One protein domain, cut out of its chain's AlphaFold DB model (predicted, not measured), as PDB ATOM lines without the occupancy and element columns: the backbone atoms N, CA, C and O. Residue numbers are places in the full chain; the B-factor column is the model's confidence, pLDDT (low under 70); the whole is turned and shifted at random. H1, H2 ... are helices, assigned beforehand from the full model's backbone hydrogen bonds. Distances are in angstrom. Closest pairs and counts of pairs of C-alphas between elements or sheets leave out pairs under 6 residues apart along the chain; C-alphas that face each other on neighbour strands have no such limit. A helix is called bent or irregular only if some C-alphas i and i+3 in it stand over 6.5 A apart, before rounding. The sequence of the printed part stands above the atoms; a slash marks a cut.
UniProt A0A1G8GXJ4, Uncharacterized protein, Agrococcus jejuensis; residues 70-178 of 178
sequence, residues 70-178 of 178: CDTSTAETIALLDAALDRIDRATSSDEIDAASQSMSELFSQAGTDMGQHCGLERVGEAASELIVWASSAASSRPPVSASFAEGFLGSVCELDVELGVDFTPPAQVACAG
ATOM      1  N   CYS A  70     258.838 350.895 281.012       90.12
ATOM      2  CA  CYS A  70     259.167 349.604 281.603       90.12
ATOM      3  C   CYS A  70     258.681 349.541 283.050       90.12
ATOM      4  O   CYS A  70     257.980 348.598 283.414       90.12
ATOM      5  N   ASP A  71     258.972 350.572 283.846       90.81
ATOM      6  CA  ASP A  71     258.575 350.615 285.259       90.81
ATOM      7  C   ASP A  71     257.049 350.646 285.385       90.81
ATOM      8  O   ASP A  71     256.458 349.909 286.174       90.81
ATOM      9  N   THR A  72     256.392 351.458 284.550       91.88
ATOM     10  CA  THR A  72     254.929 351.560 284.528       91.88
ATOM     11  C   THR A  72     254.298 350.219 284.154       91.88
ATOM     12  O   THR A  72     253.414 349.740 284.860       91.88
ATOM     13  N   SER A  73     254.779 349.576 283.087       90.88
ATOM     14  CA  SER A  73     254.263 348.279 282.634       90.88
ATOM     15  C   SER A  73     254.505 347.158 283.653       90.88
ATOM     16  O   SER A  73     253.623 346.328 283.890       90.88
ATOM     17  N   THR A  74     255.668 347.156 284.308       92.50
ATOM     18  CA  THR A  74     256.009 346.182 285.356       92.50
ATOM     19  C   THR A  74     255.096 346.352 286.569       92.50
ATOM     20  O   THR A  74     254.509 345.380 287.049       92.50
ATOM     21  N   ALA A  75     254.884 347.591 287.018       93.75
ATOM     22  CA  ALA A  75     253.982 347.892 288.124       93.75
ATOM     23  C   ALA A  75     252.518 347.539 287.802       93.75
ATOM     24  O   ALA A  75     251.824 346.958 288.640       93.75
ATOM     25  N   GLU A  76     252.044 347.846 286.591       92.69
ATOM     26  CA  GLU A  76     250.700 347.472 286.131       92.69
ATOM     27  C   GLU A  76     250.521 345.952 286.090       92.69
ATOM     28  O   GLU A  76     249.513 345.426 286.567       92.69
ATOM     29  N   THR A  77     251.530 345.236 285.597       92.44
ATOM     30  CA  THR A  77     251.562 343.773 285.592       92.44
ATOM     31  C   THR A  77     251.446 343.208 287.007       92.44
ATOM     32  O   THR A  77     250.590 342.357 287.263       92.44
ATOM     33  N   ILE A  78     252.266 343.702 287.943       94.75
ATOM     34  CA  ILE A  78     252.220 343.294 289.352       94.75
ATOM     35  C   ILE A  78     250.822 343.539 289.926       94.75
ATOM     36  O   ILE A  78     250.250 342.645 290.547       94.75
ATOM     37  N   ALA A  79     250.228 344.707 289.672       95.00
ATOM     38  CA  ALA A  79     248.895 345.040 290.167       95.00
ATOM     39  C   ALA A  79     247.805 344.100 289.617       95.00
ATOM     40  O   ALA A  79     246.898 343.701 290.353       95.00
ATOM     41  N   LEU A  80     247.885 343.714 288.339       93.12
ATOM     42  CA  LEU A  80     246.944 342.771 287.728       93.12
ATOM     43  C   LEU A  80     247.073 341.362 288.318       93.12
ATOM     44  O   LEU A  80     246.055 340.717 288.593       93.12
ATOM     45  N   LEU A  81     248.305 340.896 288.531       92.50
ATOM     46  CA  LEU A  81     248.580 339.600 289.150       92.50
ATOM     47  C   LEU A  81     248.131 339.571 290.616       92.50
ATOM     48  O   LEU A  81     247.486 338.613 291.043       92.50
ATOM     49  N   ASP A  82     248.388 340.640 291.365       94.25
ATOM     50  CA  ASP A  82     247.958 340.796 292.754       94.25
ATOM     51  C   ASP A  82     246.427 340.769 292.873       94.25
ATOM     52  O   ASP A  82     245.862 340.004 293.657       94.25
ATOM     53  N   ALA A  83     245.731 341.485 291.984       93.69
ATOM     54  CA  ALA A  83     244.273 341.456 291.893       93.69
ATOM     55  C   ALA A  83     243.713 340.080 291.472       93.69
ATOM     56  O   ALA A  83     242.555 339.760 291.767       93.69
ATOM     57  N   ALA A  84     244.483 339.268 290.742       92.19
ATOM     58  CA  ALA A  84     244.115 337.891 290.420       92.19
ATOM     59  C   ALA A  84     244.284 336.963 291.634       92.19
ATOM     60  O   ALA A  84     243.349 336.228 291.957       92.19
ATOM     61  N   LEU A  85     245.403 337.058 292.361       93.69
ATOM     62  CA  LEU A  85     245.608 336.318 293.612       93.69
ATOM     63  C   LEU A  85     244.554 336.686 294.665       93.69
ATOM     64  O   LEU A  85     243.996 335.807 295.311       93.69
ATOM     65  N   ASP A  86     244.175 337.958 294.759       94.81
ATOM     66  CA  ASP A  86     243.100 338.424 295.637       94.81
ATOM     67  C   ASP A  86     241.732 337.812 295.310       94.81
ATOM     68  O   ASP A  86     240.892 337.618 296.195       94.81
ATOM     69  N   ARG A  87     241.463 337.542 294.027       93.44
ATOM     70  CA  ARG A  87     240.241 336.844 293.606       93.44
ATOM     71  C   ARG A  87     240.282 335.379 294.028       93.44
ATOM     72  O   ARG A  87     239.263 334.888 294.502       93.44
ATOM     73  N   ILE A  88     241.441 334.726 293.921       93.75
ATOM     74  CA  ILE A  88     241.659 333.357 294.414       93.75
ATOM     75  C   ILE A  88     241.476 333.302 295.935       93.75
ATOM     76  O   ILE A  88     240.779 332.427 296.435       93.75
ATOM     77  N   ASP A  89     242.013 334.277 296.668       95.00
ATOM     78  CA  ASP A  89     241.906 334.347 298.131       95.00
ATOM     79  C   ASP A  89     240.471 334.517 298.629       95.00
ATOM     80  O   ASP A  89     240.121 334.072 299.724       95.00
ATOM     81  N   ARG A  90     239.628 335.169 297.824       95.06
ATOM     82  CA  ARG A  90     238.208 335.387 298.121       95.06
ATOM     83  C   ARG A  90     237.294 334.299 297.562       95.06
ATOM     84  O   ARG A  90     236.107 334.308 297.890       95.06
ATOM     85  N   ALA A  91     237.812 333.398 296.732       93.50
ATOM     86  CA  ALA A  91     237.032 332.323 296.141       93.50
ATOM     87  C   ALA A  91     236.568 331.337 297.221       93.50
ATOM     88  O   ALA A  91     237.313 330.955 298.123       93.50
ATOM     89  N   THR A  92     235.313 330.914 297.123       92.81
ATOM     90  CA  THR A  92     234.682 329.995 298.084       92.81
ATOM     91  C   THR A  92     234.418 328.615 297.491       92.81
ATOM     92  O   THR A  92     234.038 327.690 298.211       92.81
ATOM     93  N   SER A  93     234.634 328.466 296.186       93.38
ATOM     94  CA  SER A  93     234.403 327.243 295.423       93.38
ATOM     95  C   SER A  93     235.584 326.922 294.507       93.38
ATOM     96  O   SER A  93     236.357 327.805 294.138       93.38
ATOM     97  N   SER A  94     235.714 325.648 294.123       90.38
ATOM     98  CA  SER A  94     236.727 325.210 293.155       90.38
ATOM     99  C   SER A  94     236.571 325.909 291.809       90.38
ATOM    100  O   SER A  94     237.561 326.337 291.237       90.38
ATOM    101  N   ASP A  95     235.334 326.101 291.348       93.12
ATOM    102  CA  ASP A  95     235.057 326.694 290.037       93.12
ATOM    103  C   ASP A  95     235.515 328.164 289.968       93.12
ATOM    104  O   ASP A  95     236.008 328.624 288.939       93.12
ATOM    105  N   GLU A  96     235.396 328.906 291.076       90.44
ATOM    106  CA  GLU A  96     235.905 330.280 291.188       90.44
ATOM    107  C   GLU A  96     237.439 330.326 291.193       90.44
ATOM    108  O   GLU A  96     238.025 331.205 290.556       90.44
ATOM    109  N   ILE A  97     238.087 329.374 291.878       89.94
ATOM    110  CA  ILE A  97     239.551 329.235 291.879       89.94
ATOM    111  C   ILE A  97     240.038 328.898 290.468       89.94
ATOM    112  O   ILE A  97     240.954 329.550 289.968       89.94
ATOM    113  N   ASP A  98     239.395 327.942 289.798       88.81
ATOM    114  CA  ASP A  98     239.748 327.518 288.446       88.81
ATOM    115  C   ASP A  98     239.607 328.680 287.454       88.81
ATOM    116  O   ASP A  98     240.538 328.963 286.697       88.81
ATOM    117  N   ALA A  99     238.499 329.424 287.504       87.50
ATOM    118  CA  ALA A  99     238.292 330.593 286.651       87.50
ATOM    119  C   ALA A  99     239.331 331.701 286.901       87.50
ATOM    120  O   ALA A  99     239.846 332.300 285.954       87.50
ATOM    121  N   ALA A 100     239.669 331.975 288.166       86.12
ATOM    122  CA  ALA A 100     240.689 332.964 288.498       86.12
ATOM    123  C   ALA A 100     242.091 332.506 288.056       86.12
ATOM    124  O   ALA A 100     242.838 333.301 287.481       86.12
ATOM    125  N   SER A 101     242.420 331.224 288.234       84.31
ATOM    126  CA  SER A 101     243.708 330.640 287.845       84.31
ATOM    127  C   SER A 101     243.944 330.641 286.332       84.31
ATOM    128  O   SER A 101     245.053 330.939 285.892       84.31
ATOM    129  N   GLN A 102     242.904 330.403 285.521       85.31
ATOM    130  CA  GLN A 102     243.008 330.460 284.058       85.31
ATOM    131  C   GLN A 102     243.465 331.841 283.582       85.31
ATOM    132  O   GLN A 102     244.330 331.938 282.714       85.31
ATOM    133  N   SER A 103     242.949 332.904 284.207       84.62
ATOM    134  CA  SER A 103     243.364 334.268 283.876       84.62
ATOM    135  C   SER A 103     244.822 334.563 284.246       84.62
ATOM    136  O   SER A 103     245.430 335.438 283.639       84.62
ATOM    137  N   MET A 104     245.424 333.826 285.188       85.31
ATOM    138  CA  MET A 104     246.814 334.068 285.588       85.31
ATOM    139  C   MET A 104     247.810 333.671 284.499       85.31
ATOM    140  O   MET A 104     248.738 334.425 284.235       85.31
ATOM    141  N   SER A 105     247.615 332.532 283.831       82.06
ATOM    142  CA  SER A 105     248.509 332.096 282.746       82.06
ATOM    143  C   SER A 105     248.547 333.095 281.584       82.06
ATOM    144  O   SER A 105     249.607 333.349 281.008       82.06
ATOM    145  N   GLU A 106     247.395 333.688 281.260       87.50
ATOM    146  CA  GLU A 106     247.296 334.762 280.269       87.50
ATOM    147  C   GLU A 106     248.019 336.022 280.752       87.50
ATOM    148  O   GLU A 106     248.831 336.570 280.008       87.50
ATOM    149  N   LEU A 107     247.804 336.431 282.009       88.00
ATOM    150  CA  LEU A 107     248.494 337.577 282.606       88.00
ATOM    151  C   LEU A 107     250.016 337.397 282.628       88.00
ATOM    152  O   LEU A 107     250.726 338.347 282.332       88.00
ATOM    153  N   PHE A 108     250.533 336.198 282.908       82.69
ATOM    154  CA  PHE A 108     251.975 335.927 282.867       82.69
ATOM    155  C   PHE A 108     252.549 335.969 281.449       82.69
ATOM    156  O   PHE A 108     253.640 336.491 281.227       82.69
ATOM    157  N   SER A 109     251.814 335.437 280.473       84.44
ATOM    158  CA  SER A 109     252.239 335.495 279.070       84.44
ATOM    159  C   SER A 109     252.261 336.939 278.560       84.44
ATOM    160  O   SER A 109     253.190 337.351 277.858       84.44
ATOM    161  N   GLN A 110     251.253 337.719 278.957       88.56
ATOM    162  CA  GLN A 110     251.161 339.142 278.663       88.56
ATOM    163  C   GLN A 110     252.288 339.918 279.353       88.56
ATOM    164  O   GLN A 110     252.999 340.653 278.681       88.56
ATOM    165  N   ALA A 111     252.542 339.656 280.637       85.88
ATOM    166  CA  ALA A 111     253.642 340.228 281.412       85.88
ATOM    167  C   ALA A 111     254.997 340.071 280.709       85.88
ATOM    168  O   ALA A 111     255.725 341.041 280.519       85.88
ATOM    169  N   GLY A 112     255.330 338.845 280.289       83.44
ATOM    170  CA  GLY A 112     256.578 338.566 279.574       83.44
ATOM    171  C   GLY A 112     256.680 339.323 278.249       83.44
ATOM    172  O   GLY A 112     257.746 339.832 277.899       83.44
ATOM    173  N   THR A 113     255.562 339.435 277.527       87.50
ATOM    174  CA  THR A 113     255.490 340.183 276.267       87.50
ATOM    175  C   THR A 113     255.681 341.680 276.498       87.50
ATOM    176  O   THR A 113     256.504 342.294 275.818       87.50
ATOM    177  N   ASP A 114     254.969 342.250 277.466       87.38
ATOM    178  CA  ASP A 114     254.982 343.680 277.762       87.38
ATOM    179  C   ASP A 114     256.346 344.117 278.297       87.38
ATOM    180  O   ASP A 114     256.922 345.077 277.789       87.38
ATOM    181  N   MET A 115     256.947 343.350 279.212       83.94
ATOM    182  CA  MET A 115     258.319 343.600 279.658       83.94
ATOM    183  C   MET A 115     259.318 343.501 278.501       83.94
ATOM    184  O   MET A 115     260.180 344.364 278.355       83.94
ATOM    185  N   GLY A 116     259.195 342.501 277.623       83.25
ATOM    186  CA  GLY A 116     260.066 342.387 276.450       83.25
ATOM    187  C   GLY A 116     259.962 343.592 275.504       83.25
ATOM    188  O   GLY A 116     260.973 344.039 274.960       83.25
ATOM    189  N   GLN A 117     258.755 344.137 275.328       87.88
ATOM    190  CA  GLN A 117     258.493 345.287 274.459       87.88
ATOM    191  C   GLN A 117     258.893 346.626 275.089       87.88
ATOM    192  O   GLN A 117     259.399 347.497 274.380       87.88
ATOM    193  N   HIS A 118     258.667 346.800 276.392       89.25
ATOM    194  CA  HIS A 118     258.841 348.079 277.082       89.25
ATOM    195  C   HIS A 118     260.200 348.226 277.775       89.25
ATOM    196  O   HIS A 118     260.721 349.337 277.833       89.25
ATOM    197  N   CYS A 119     260.798 347.133 278.252       86.38
ATOM    198  CA  CYS A 119     262.078 347.149 278.969       86.38
ATOM    199  C   CYS A 119     263.283 346.871 278.066       86.38
ATOM    200  O   CYS A 119     264.396 347.314 278.356       86.38
ATOM    201  N   GLY A 120     263.082 346.137 276.966       85.06
ATOM    202  CA  GLY A 120     264.177 345.653 276.129       85.06
ATOM    203  C   GLY A 120     265.141 344.728 276.887       85.06
ATOM    204  O   GLY A 120     264.942 344.388 278.051       85.06
ATOM    205  N   LEU A 121     266.217 344.303 276.219       81.25
ATOM    206  CA  LEU A 121     267.160 343.327 276.788       81.25
ATOM    207  C   LEU A 121     267.961 343.866 277.981       81.25
ATOM    208  O   LEU A 121     268.389 343.083 278.818       81.25
ATOM    209  N   GLU A 122     268.165 345.181 278.066       81.75
ATOM    210  CA  GLU A 122     269.001 345.782 279.113       81.75
ATOM    211  C   GLU A 122     268.287 345.862 280.467       81.75
ATOM    212  O   GLU A 122     268.945 345.787 281.501       81.75
ATOM    213  N   ARG A 123     266.953 346.001 280.475       87.25
ATOM    214  CA  ARG A 123     266.174 346.227 281.705       87.25
ATOM    215  C   ARG A 123     265.188 345.114 282.039       87.25
ATOM    216  O   ARG A 123     264.630 345.109 283.132       87.25
ATOM    217  N   VAL A 124     265.005 344.132 281.152       86.62
ATOM    218  CA  VAL A 124     264.129 342.979 281.424       86.62
ATOM    219  C   VAL A 124     264.541 342.216 282.687       86.62
ATOM    220  O   VAL A 124     263.672 341.717 283.390       86.62
ATOM    221  N   GLY A 125     265.836 342.168 283.022       87.50
ATOM    222  CA  GLY A 125     266.311 341.535 284.257       87.50
ATOM    223  C   GLY A 125     265.883 342.272 285.524       87.50
ATOM    224  O   GLY A 125     265.537 341.633 286.515       87.50
ATOM    225  N   GLU A 126     265.830 343.604 285.485       90.75
ATOM    226  CA  GLU A 126     265.342 344.431 286.593       90.75
ATOM    227  C   GLU A 126     263.824 344.272 286.760       90.75
ATOM    228  O   GLU A 126     263.363 343.921 287.843       90.75
ATOM    229  N   ALA A 127     263.063 344.372 285.668       90.81
ATOM    230  CA  ALA A 127     261.614 344.162 285.683       90.81
ATOM    231  C   ALA A 127     261.220 342.744 286.143       90.81
ATOM    232  O   ALA A 127     260.358 342.563 287.007       90.81
ATOM    233  N   ALA A 128     261.902 341.716 285.625       90.31
ATOM    234  CA  ALA A 128     261.710 340.337 286.068       90.31
ATOM    235  C   ALA A 128     262.080 340.166 287.549       90.31
ATOM    236  O   ALA A 128     261.395 339.450 288.279       90.31
ATOM    237  N   SER A 129     263.120 340.861 288.019       92.88
ATOM    238  CA  SER A 129     263.498 340.842 289.430       92.88
ATOM    239  C   SER A 129     262.415 341.406 290.341       92.88
ATOM    240  O   SER A 129     262.169 340.842 291.406       92.88
ATOM    241  N   GLU A 130     261.752 342.490 289.940       94.38
ATOM    242  CA  GLU A 130     260.636 343.048 290.707       94.38
ATOM    243  C   GLU A 130     259.483 342.049 290.832       94.38
ATOM    244  O   GLU A 130     258.953 341.852 291.929       94.38
ATOM    245  N   LEU A 131     259.150 341.346 289.746       92.25
ATOM    246  CA  LEU A 131     258.147 340.281 289.772       92.25
ATOM    247  C   LEU A 131     258.545 339.118 290.680       92.25
ATOM    248  O   LEU A 131     257.701 338.601 291.409       92.25
ATOM    249  N   ILE A 132     259.815 338.709 290.671       93.94
ATOM    250  CA  ILE A 132     260.326 337.652 291.556       93.94
ATOM    251  C   ILE A 132     260.189 338.076 293.024       93.94
ATOM    252  O   ILE A 132     259.688 337.313 293.850       93.94
ATOM    253  N   VAL A 133     260.585 339.305 293.365       96.00
ATOM    254  CA  VAL A 133     260.466 339.823 294.737       96.00
ATOM    255  C   VAL A 133     259.000 339.905 295.166       96.00
ATOM    256  O   VAL A 133     258.659 339.477 296.274       96.00
ATOM    257  N   TRP A 134     258.116 340.397 294.291       95.50
ATOM    258  CA  TRP A 134     256.676 340.409 294.543       95.50
ATOM    259  C   TRP A 134     256.133 338.992 294.773       95.50
ATOM    260  O   TRP A 134     255.453 338.755 295.773       95.50
ATOM    261  N   ALA A 135     256.476 338.032 293.914       94.44
ATOM    262  CA  ALA A 135     255.986 336.664 294.027       94.44
ATOM    263  C   ALA A 135     256.498 335.967 295.295       94.44
ATOM    264  O   ALA A 135     255.734 335.273 295.959       94.44
ATOM    265  N   SER A 136     257.750 336.197 295.698       96.12
ATOM    266  CA  SER A 136     258.299 335.684 296.965       96.12
ATOM    267  C   SER A 136     257.557 336.235 298.182       96.12
ATOM    268  O   SER A 136     257.192 335.489 299.101       96.12
ATOM    269  N   SER A 137     257.239 337.532 298.155       96.56
ATOM    270  CA  SER A 137     256.394 338.157 299.172       96.56
ATOM    271  C   SER A 137     254.988 337.547 299.192       96.56
ATOM    272  O   SER A 137     254.479 337.198 300.260       96.56
ATOM    273  N   ALA A 138     254.372 337.350 298.024       95.00
ATOM    274  CA  ALA A 138     253.044 336.756 297.893       95.00
ATOM    275  C   ALA A 138     253.010 335.303 298.401       95.00
ATOM    276  O   ALA A 138     252.136 334.964 299.197       95.00
ATOM    277  N   ALA A 139     253.994 334.479 298.033       94.81
ATOM    278  CA  ALA A 139     254.142 333.102 298.510       94.81
ATOM    279  C   ALA A 139     254.229 333.025 300.044       94.81
ATOM    280  O   ALA A 139     253.646 332.140 300.666       94.81
ATOM    281  N   SER A 140     254.907 333.989 300.668       94.75
ATOM    282  CA  SER A 140     255.139 333.992 302.118       94.75
ATOM    283  C   SER A 140     253.989 334.578 302.944       94.75
ATOM    284  O   SER A 140     253.886 334.301 304.140       94.75
ATOM    285  N   SER A 141     253.161 335.442 302.352       95.94
ATOM    286  CA  SER A 141     252.182 336.257 303.090       95.94
ATOM    287  C   SER A 141     250.722 335.914 302.800       95.94
ATOM    288  O   SER A 141     249.848 336.287 303.589       95.94
ATOM    289  N   ARG A 142     250.443 335.205 301.701       94.94
ATOM    290  CA  ARG A 142     249.080 334.892 301.264       94.94
ATOM    291  C   ARG A 142     248.586 333.516 301.749       94.94
ATOM    292  O   ARG A 142     249.377 332.687 302.204       94.94
ATOM    293  N   PRO A 143     247.264 333.255 301.701       96.06
ATOM    294  CA  PRO A 143     246.685 331.940 301.974       96.06
ATOM    295  C   PRO A 143     247.287 330.807 301.121       96.06
ATOM    296  O   PRO A 143     247.740 331.050 300.008       96.06
ATOM    297  N   PRO A 144     247.220 329.536 301.568       94.06
ATOM    298  CA  PRO A 144     247.915 328.425 300.907       94.06
ATOM    299  C   PRO A 144     247.612 328.241 299.412       94.06
ATOM    300  O   PRO A 144     248.489 327.835 298.657       94.06
ATOM    301  N   VAL A 145     246.378 328.522 298.975       91.94
ATOM    302  CA  VAL A 145     245.982 328.336 297.570       91.94
ATOM    303  C   VAL A 145     246.703 329.342 296.674       91.94
ATOM    304  O   VAL A 145     247.400 328.936 295.749       91.94
ATOM    305  N   SER A 146     246.600 330.638 296.959       93.38
ATOM    306  CA  SER A 146     247.284 331.695 296.201       93.38
ATOM    307  C   SER A 146     248.800 331.671 296.394       93.38
ATOM    308  O   SER A 146     249.534 331.907 295.436       93.38
ATOM    309  N   ALA A 147     249.278 331.315 297.589       94.31
ATOM    310  CA  ALA A 147     250.698 331.118 297.852       94.31
ATOM    311  C   ALA A 147     251.298 330.067 296.905       94.31
ATOM    312  O   ALA A 147     252.320 330.331 296.281       94.31
ATOM    313  N   SER A 148     250.613 328.935 296.696       92.56
ATOM    314  CA  SER A 148     251.089 327.890 295.777       92.56
ATOM    315  C   SER A 148     251.186 328.347 294.313       92.56
ATOM    316  O   SER A 148     252.051 327.876 293.576       92.56
ATOM    317  N   PHE A 149     250.355 329.308 293.888       90.69
ATOM    318  CA  PHE A 149     250.487 329.932 292.567       90.69
ATOM    319  C   PHE A 149     251.745 330.796 292.477       90.69
ATOM    320  O   PHE A 149     252.482 330.700 291.497       90.69
ATOM    321  N   ALA A 150     252.005 331.614 293.498       92.75
ATOM    322  CA  ALA A 150     253.207 332.437 293.554       92.75
ATOM    323  C   ALA A 150     254.485 331.578 293.621       92.75
ATOM    324  O   ALA A 150     255.453 331.867 292.921       92.75
ATOM    325  N   GLU A 151     254.471 330.475 294.375       92.25
ATOM    326  CA  GLU A 151     255.559 329.485 294.405       92.25
ATOM    327  C   GLU A 151     255.779 328.822 293.038       92.25
ATOM    328  O   GLU A 151     256.916 328.695 292.586       92.25
ATOM    329  N   GLY A 152     254.702 328.431 292.346       90.50
ATOM    330  CA  GLY A 152     254.789 327.859 291.000       90.50
ATOM    331  C   GLY A 152     255.376 328.836 289.976       90.50
ATOM    332  O   GLY A 152     256.179 328.441 289.123       90.50
ATOM    333  N   PHE A 153     255.028 330.119 290.089       89.50
ATOM    334  CA  PHE A 153     255.629 331.180 289.285       89.50
ATOM    335  C   PHE A 153     257.125 331.335 289.578       89.50
ATOM    336  O   PHE A 153     257.922 331.325 288.643       89.50
ATOM    337  N   LEU A 154     257.517 331.414 290.855       91.06
ATOM    338  CA  LEU A 154     258.927 331.504 291.247       91.06
ATOM    339  C   LEU A 154     259.733 330.328 290.707       91.06
ATOM    340  O   LEU A 154     260.774 330.547 290.102       91.06
ATOM    341  N   GLY A 155     259.229 329.099 290.850       89.06
ATOM    342  CA  GLY A 155     259.888 327.919 290.293       89.06
ATOM    343  C   GLY A 155     260.132 328.050 288.788       89.06
ATOM    344  O   GLY A 155     261.235 327.802 288.319       89.06
ATOM    345  N   SER A 156     259.137 328.541 288.047       87.38
ATOM    346  CA  SER A 156     259.240 328.703 286.592       87.38
ATOM    347  C   SER A 156     260.221 329.809 286.179       87.38
ATOM    348  O   SER A 156     260.978 329.641 285.229       87.38
ATOM    349  N   VAL A 157     260.218 330.955 286.869       86.38
ATOM    350  CA  VAL A 157     261.053 332.113 286.500       86.38
ATOM    351  C   VAL A 157     262.491 331.972 286.988       86.38
ATOM    352  O   VAL A 157     263.420 332.331 286.269       86.38
ATOM    353  N   CYS A 158     262.700 331.406 288.171       87.88
ATOM    354  CA  CYS A 158     264.037 331.172 288.703       87.88
ATOM    355  C   CYS A 158     264.796 330.081 287.930       87.88
ATOM    356  O   CYS A 158     266.022 330.096 287.910       87.88
ATOM    357  N   GLU A 159     264.096 329.160 287.255       82.88
ATOM    358  CA  GLU A 159     264.718 328.202 286.329       82.88
ATOM    359  C   GLU A 159     265.154 328.856 284.998       82.88
ATOM    360  O   GLU A 159     266.139 328.421 284.401       82.88
ATOM    361  N   LEU A 160     264.488 329.936 284.563       71.81
ATOM    362  CA  LEU A 160     264.790 330.648 283.309       71.81
ATOM    363  C   LEU A 160     266.093 331.471 283.351       71.81
ATOM    364  O   LEU A 160     266.695 331.684 282.294       71.81
ATOM    365  N   ASP A 161     266.545 331.898 284.539       66.12
ATOM    366  CA  ASP A 161     267.814 332.626 284.780       66.12
ATOM    367  C   ASP A 161     269.002 331.961 284.065       66.12
ATOM    368  O   ASP A 161     269.777 332.595 283.346       66.12
ATOM    369  N   VAL A 162     269.074 330.634 284.187       61.19
ATOM    370  CA  VAL A 162     270.198 329.822 283.714       61.19
ATOM    371  C   VAL A 162     270.208 329.678 282.190       61.19
ATOM    372  O   VAL A 162     271.274 329.535 281.591       61.19
ATOM    373  N   GLU A 163     269.038 329.708 281.545       61.47
ATOM    374  CA  GLU A 163     268.911 329.454 280.105       61.47
ATOM    375  C   GLU A 163     268.991 330.725 279.254       61.47
ATOM    376  O   GLU A 163     269.513 330.680 278.138       61.47
ATOM    377  N   LEU A 164     268.490 331.854 279.761       69.25
ATOM    378  CA  LEU A 164     268.399 333.103 278.999       69.25
ATOM    379  C   LEU A 164     269.521 334.103 279.309       69.25
ATOM    380  O   LEU A 164     269.662 335.083 278.577       69.25
ATOM    381  N   GLY A 165     270.340 333.849 280.338       73.00
ATOM    382  CA  GLY A 165     271.458 334.722 280.715       73.00
ATOM    383  C   GLY A 165     271.003 336.110 281.167       73.00
ATOM    384  O   GLY A 165     271.676 337.100 280.889       73.00
ATOM    385  N   VAL A 166     269.827 336.182 281.791       79.06
ATOM    386  CA  VAL A 166     269.262 337.420 282.329       79.06
ATOM    387  C   VAL A 166     269.809 337.608 283.737       79.06
ATOM    388  O   VAL A 166     269.528 336.797 284.604       79.06
ATOM    389  N   ASP A 167     270.559 338.680 283.981       84.12
ATOM    390  CA  ASP A 167     271.065 338.965 285.323       84.12
ATOM    391  C   ASP A 167     269.945 339.519 286.218       84.12
ATOM    392  O   ASP A 167     269.484 340.654 286.048       84.12
ATOM    393  N   PHE A 168     269.521 338.733 287.207       88.50
ATOM    394  CA  PHE A 168     268.618 339.212 288.250       88.50
ATOM    395  C   PHE A 168     269.331 340.080 289.289       88.50
ATOM    396  O   PHE A 168     270.507 339.896 289.611       88.50
ATOM    397  N   THR A 169     268.585 341.007 289.885       91.56
ATOM    398  CA  THR A 169     269.051 341.818 291.012       91.56
ATOM    399  C   THR A 169     269.292 340.945 292.255       91.56
ATOM    400  O   THR A 169     268.657 339.896 292.415       91.56
ATOM    401  N   PRO A 170     270.154 341.368 293.201       93.00
ATOM    402  CA  PRO A 170     270.437 340.578 294.401       93.00
ATOM    403  C   PRO A 170     269.195 340.169 295.223       93.00
ATOM    404  O   PRO A 170     269.146 339.020 295.662       93.00
ATOM    405  N   PRO A 171     268.172 341.028 295.426       91.69
ATOM    406  CA  PRO A 171     266.940 340.615 296.103       91.69
ATOM    407  C   PRO A 171     266.207 339.467 295.399       91.69
ATOM    408  O   PRO A 171     265.732 338.550 296.065       91.69
ATOM    409  N   ALA A 172     266.149 339.488 294.065       91.12
ATOM    410  CA  ALA A 172     265.513 338.433 293.281       91.12
ATOM    411  C   ALA A 172     266.305 337.120 293.330       91.12
ATOM    412  O   ALA A 172     265.716 336.056 293.487       91.12
ATOM    413  N   GLN A 173     267.640 337.182 293.311       90.25
ATOM    414  CA  GLN A 173     268.482 335.994 293.493       90.25
ATOM    415  C   GLN A 173     268.255 335.332 294.861       90.25
ATOM    416  O   GLN A 173     268.177 334.109 294.952       90.25
ATOM    417  N   VAL A 174     268.110 336.128 295.928       91.88
ATOM    418  CA  VAL A 174     267.781 335.613 297.268       91.88
ATOM    419  C   VAL A 174     266.392 334.979 297.283       91.88
ATOM    420  O   VAL A 174     266.237 333.887 297.819       91.88
ATOM    421  N   ALA A 175     265.401 335.622 296.665       91.19
ATOM    422  CA  ALA A 175     264.055 335.071 296.528       91.19
ATOM    423  C   ALA A 175     264.033 333.741 295.748       91.19
ATOM    424  O   ALA A 175     263.293 332.833 296.119       91.19
ATOM    425  N   CYS A 176     264.873 333.598 294.722       88.69
ATOM    426  CA  CYS A 176     265.034 332.355 293.968       88.69
ATOM    427  C   CYS A 176     265.784 331.251 294.730       88.69
ATOM    428  O   CYS A 176     265.650 330.078 294.386       88.69
ATOM    429  N   ALA A 177     266.577 331.594 295.749       86.81
ATOM    430  CA  ALA A 177     267.346 330.617 296.520       86.81
ATOM    431  C   ALA A 177     266.499 329.822 297.533       86.81
ATOM    432  O   ALA A 177     266.925 328.731 297.921       86.81
ATOM    433  N   GLY A 178     265.318 330.336 297.909       68.62
ATOM    434  CA  GLY A 178     264.389 329.700 298.855       68.62
ATOM    435  C   GLY A 178     264.745 329.916 300.320       68.62
ATOM    436  O   GLY A 178     265.746 329.330 300.790       68.62
TER     437      GLY A 178
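Overview. This is residues 70 to 178 of the 178 residues of an uncharacterized protein of Agrococcus jejuensis (UniProt A0A1G8GXJ4). Two helical hairpins, H1 with H2a and H2b with H3, pack lengthwise together, joined by the bend in H2; short H4 crosses H2b. H1, H2b and H3 make a bundle. The printed part has 109 residues with four named helices, class all helix, and is compact: radius of gyration of the C-alphas 13.6 A, spans 42 by 28 by 21 A.

Arrangement. Start at H1, residues 70 to 90. H2, residues 94 to 141, is one helix by its hydrogen bonds but bent: C-alphas 118 and 121 are 9.6 A apart. Arm H2a, residues 94 to 118, touches H1 at 5 degrees, a shallow tilt, opposite ways; the closest C-alphas, Cys 70 and His 118, are 4.8 A apart. Arm H2b, residues 121 to 141, is irregular, with C-alphas 122 and 125 7.2 A apart. H3, residues 144 to 164, touches H2b, closest C-alphas Ala 139 and Ala 147, 4.0 A. H4, residues 170 to 177, touches H2b at a steep tilt of 55 degrees, closest C-alphas Ser 129 and Ala 172, 5.0 A. Every O i to N i+4 pair is within hydrogen-bond range in H1 and H4, against 18 of 21 in H2a, 15 of 17 in H2b and 12 of 17 in H3.

Along the chain. Find C-alpha 70 at (259.167, 349.604, 281.603); H1 runs 30.2 A, H2a 35.6 A, H2b 31.1 A, H3 30.4 A, and H4 10.6 A to C-alpha 177 at (267.346, 330.617, 296.520).

Size, cuts and confidence. The printed part has no cut, and its three links are tight. The pLDDT is under 70 at residues 161 to 164 and 178.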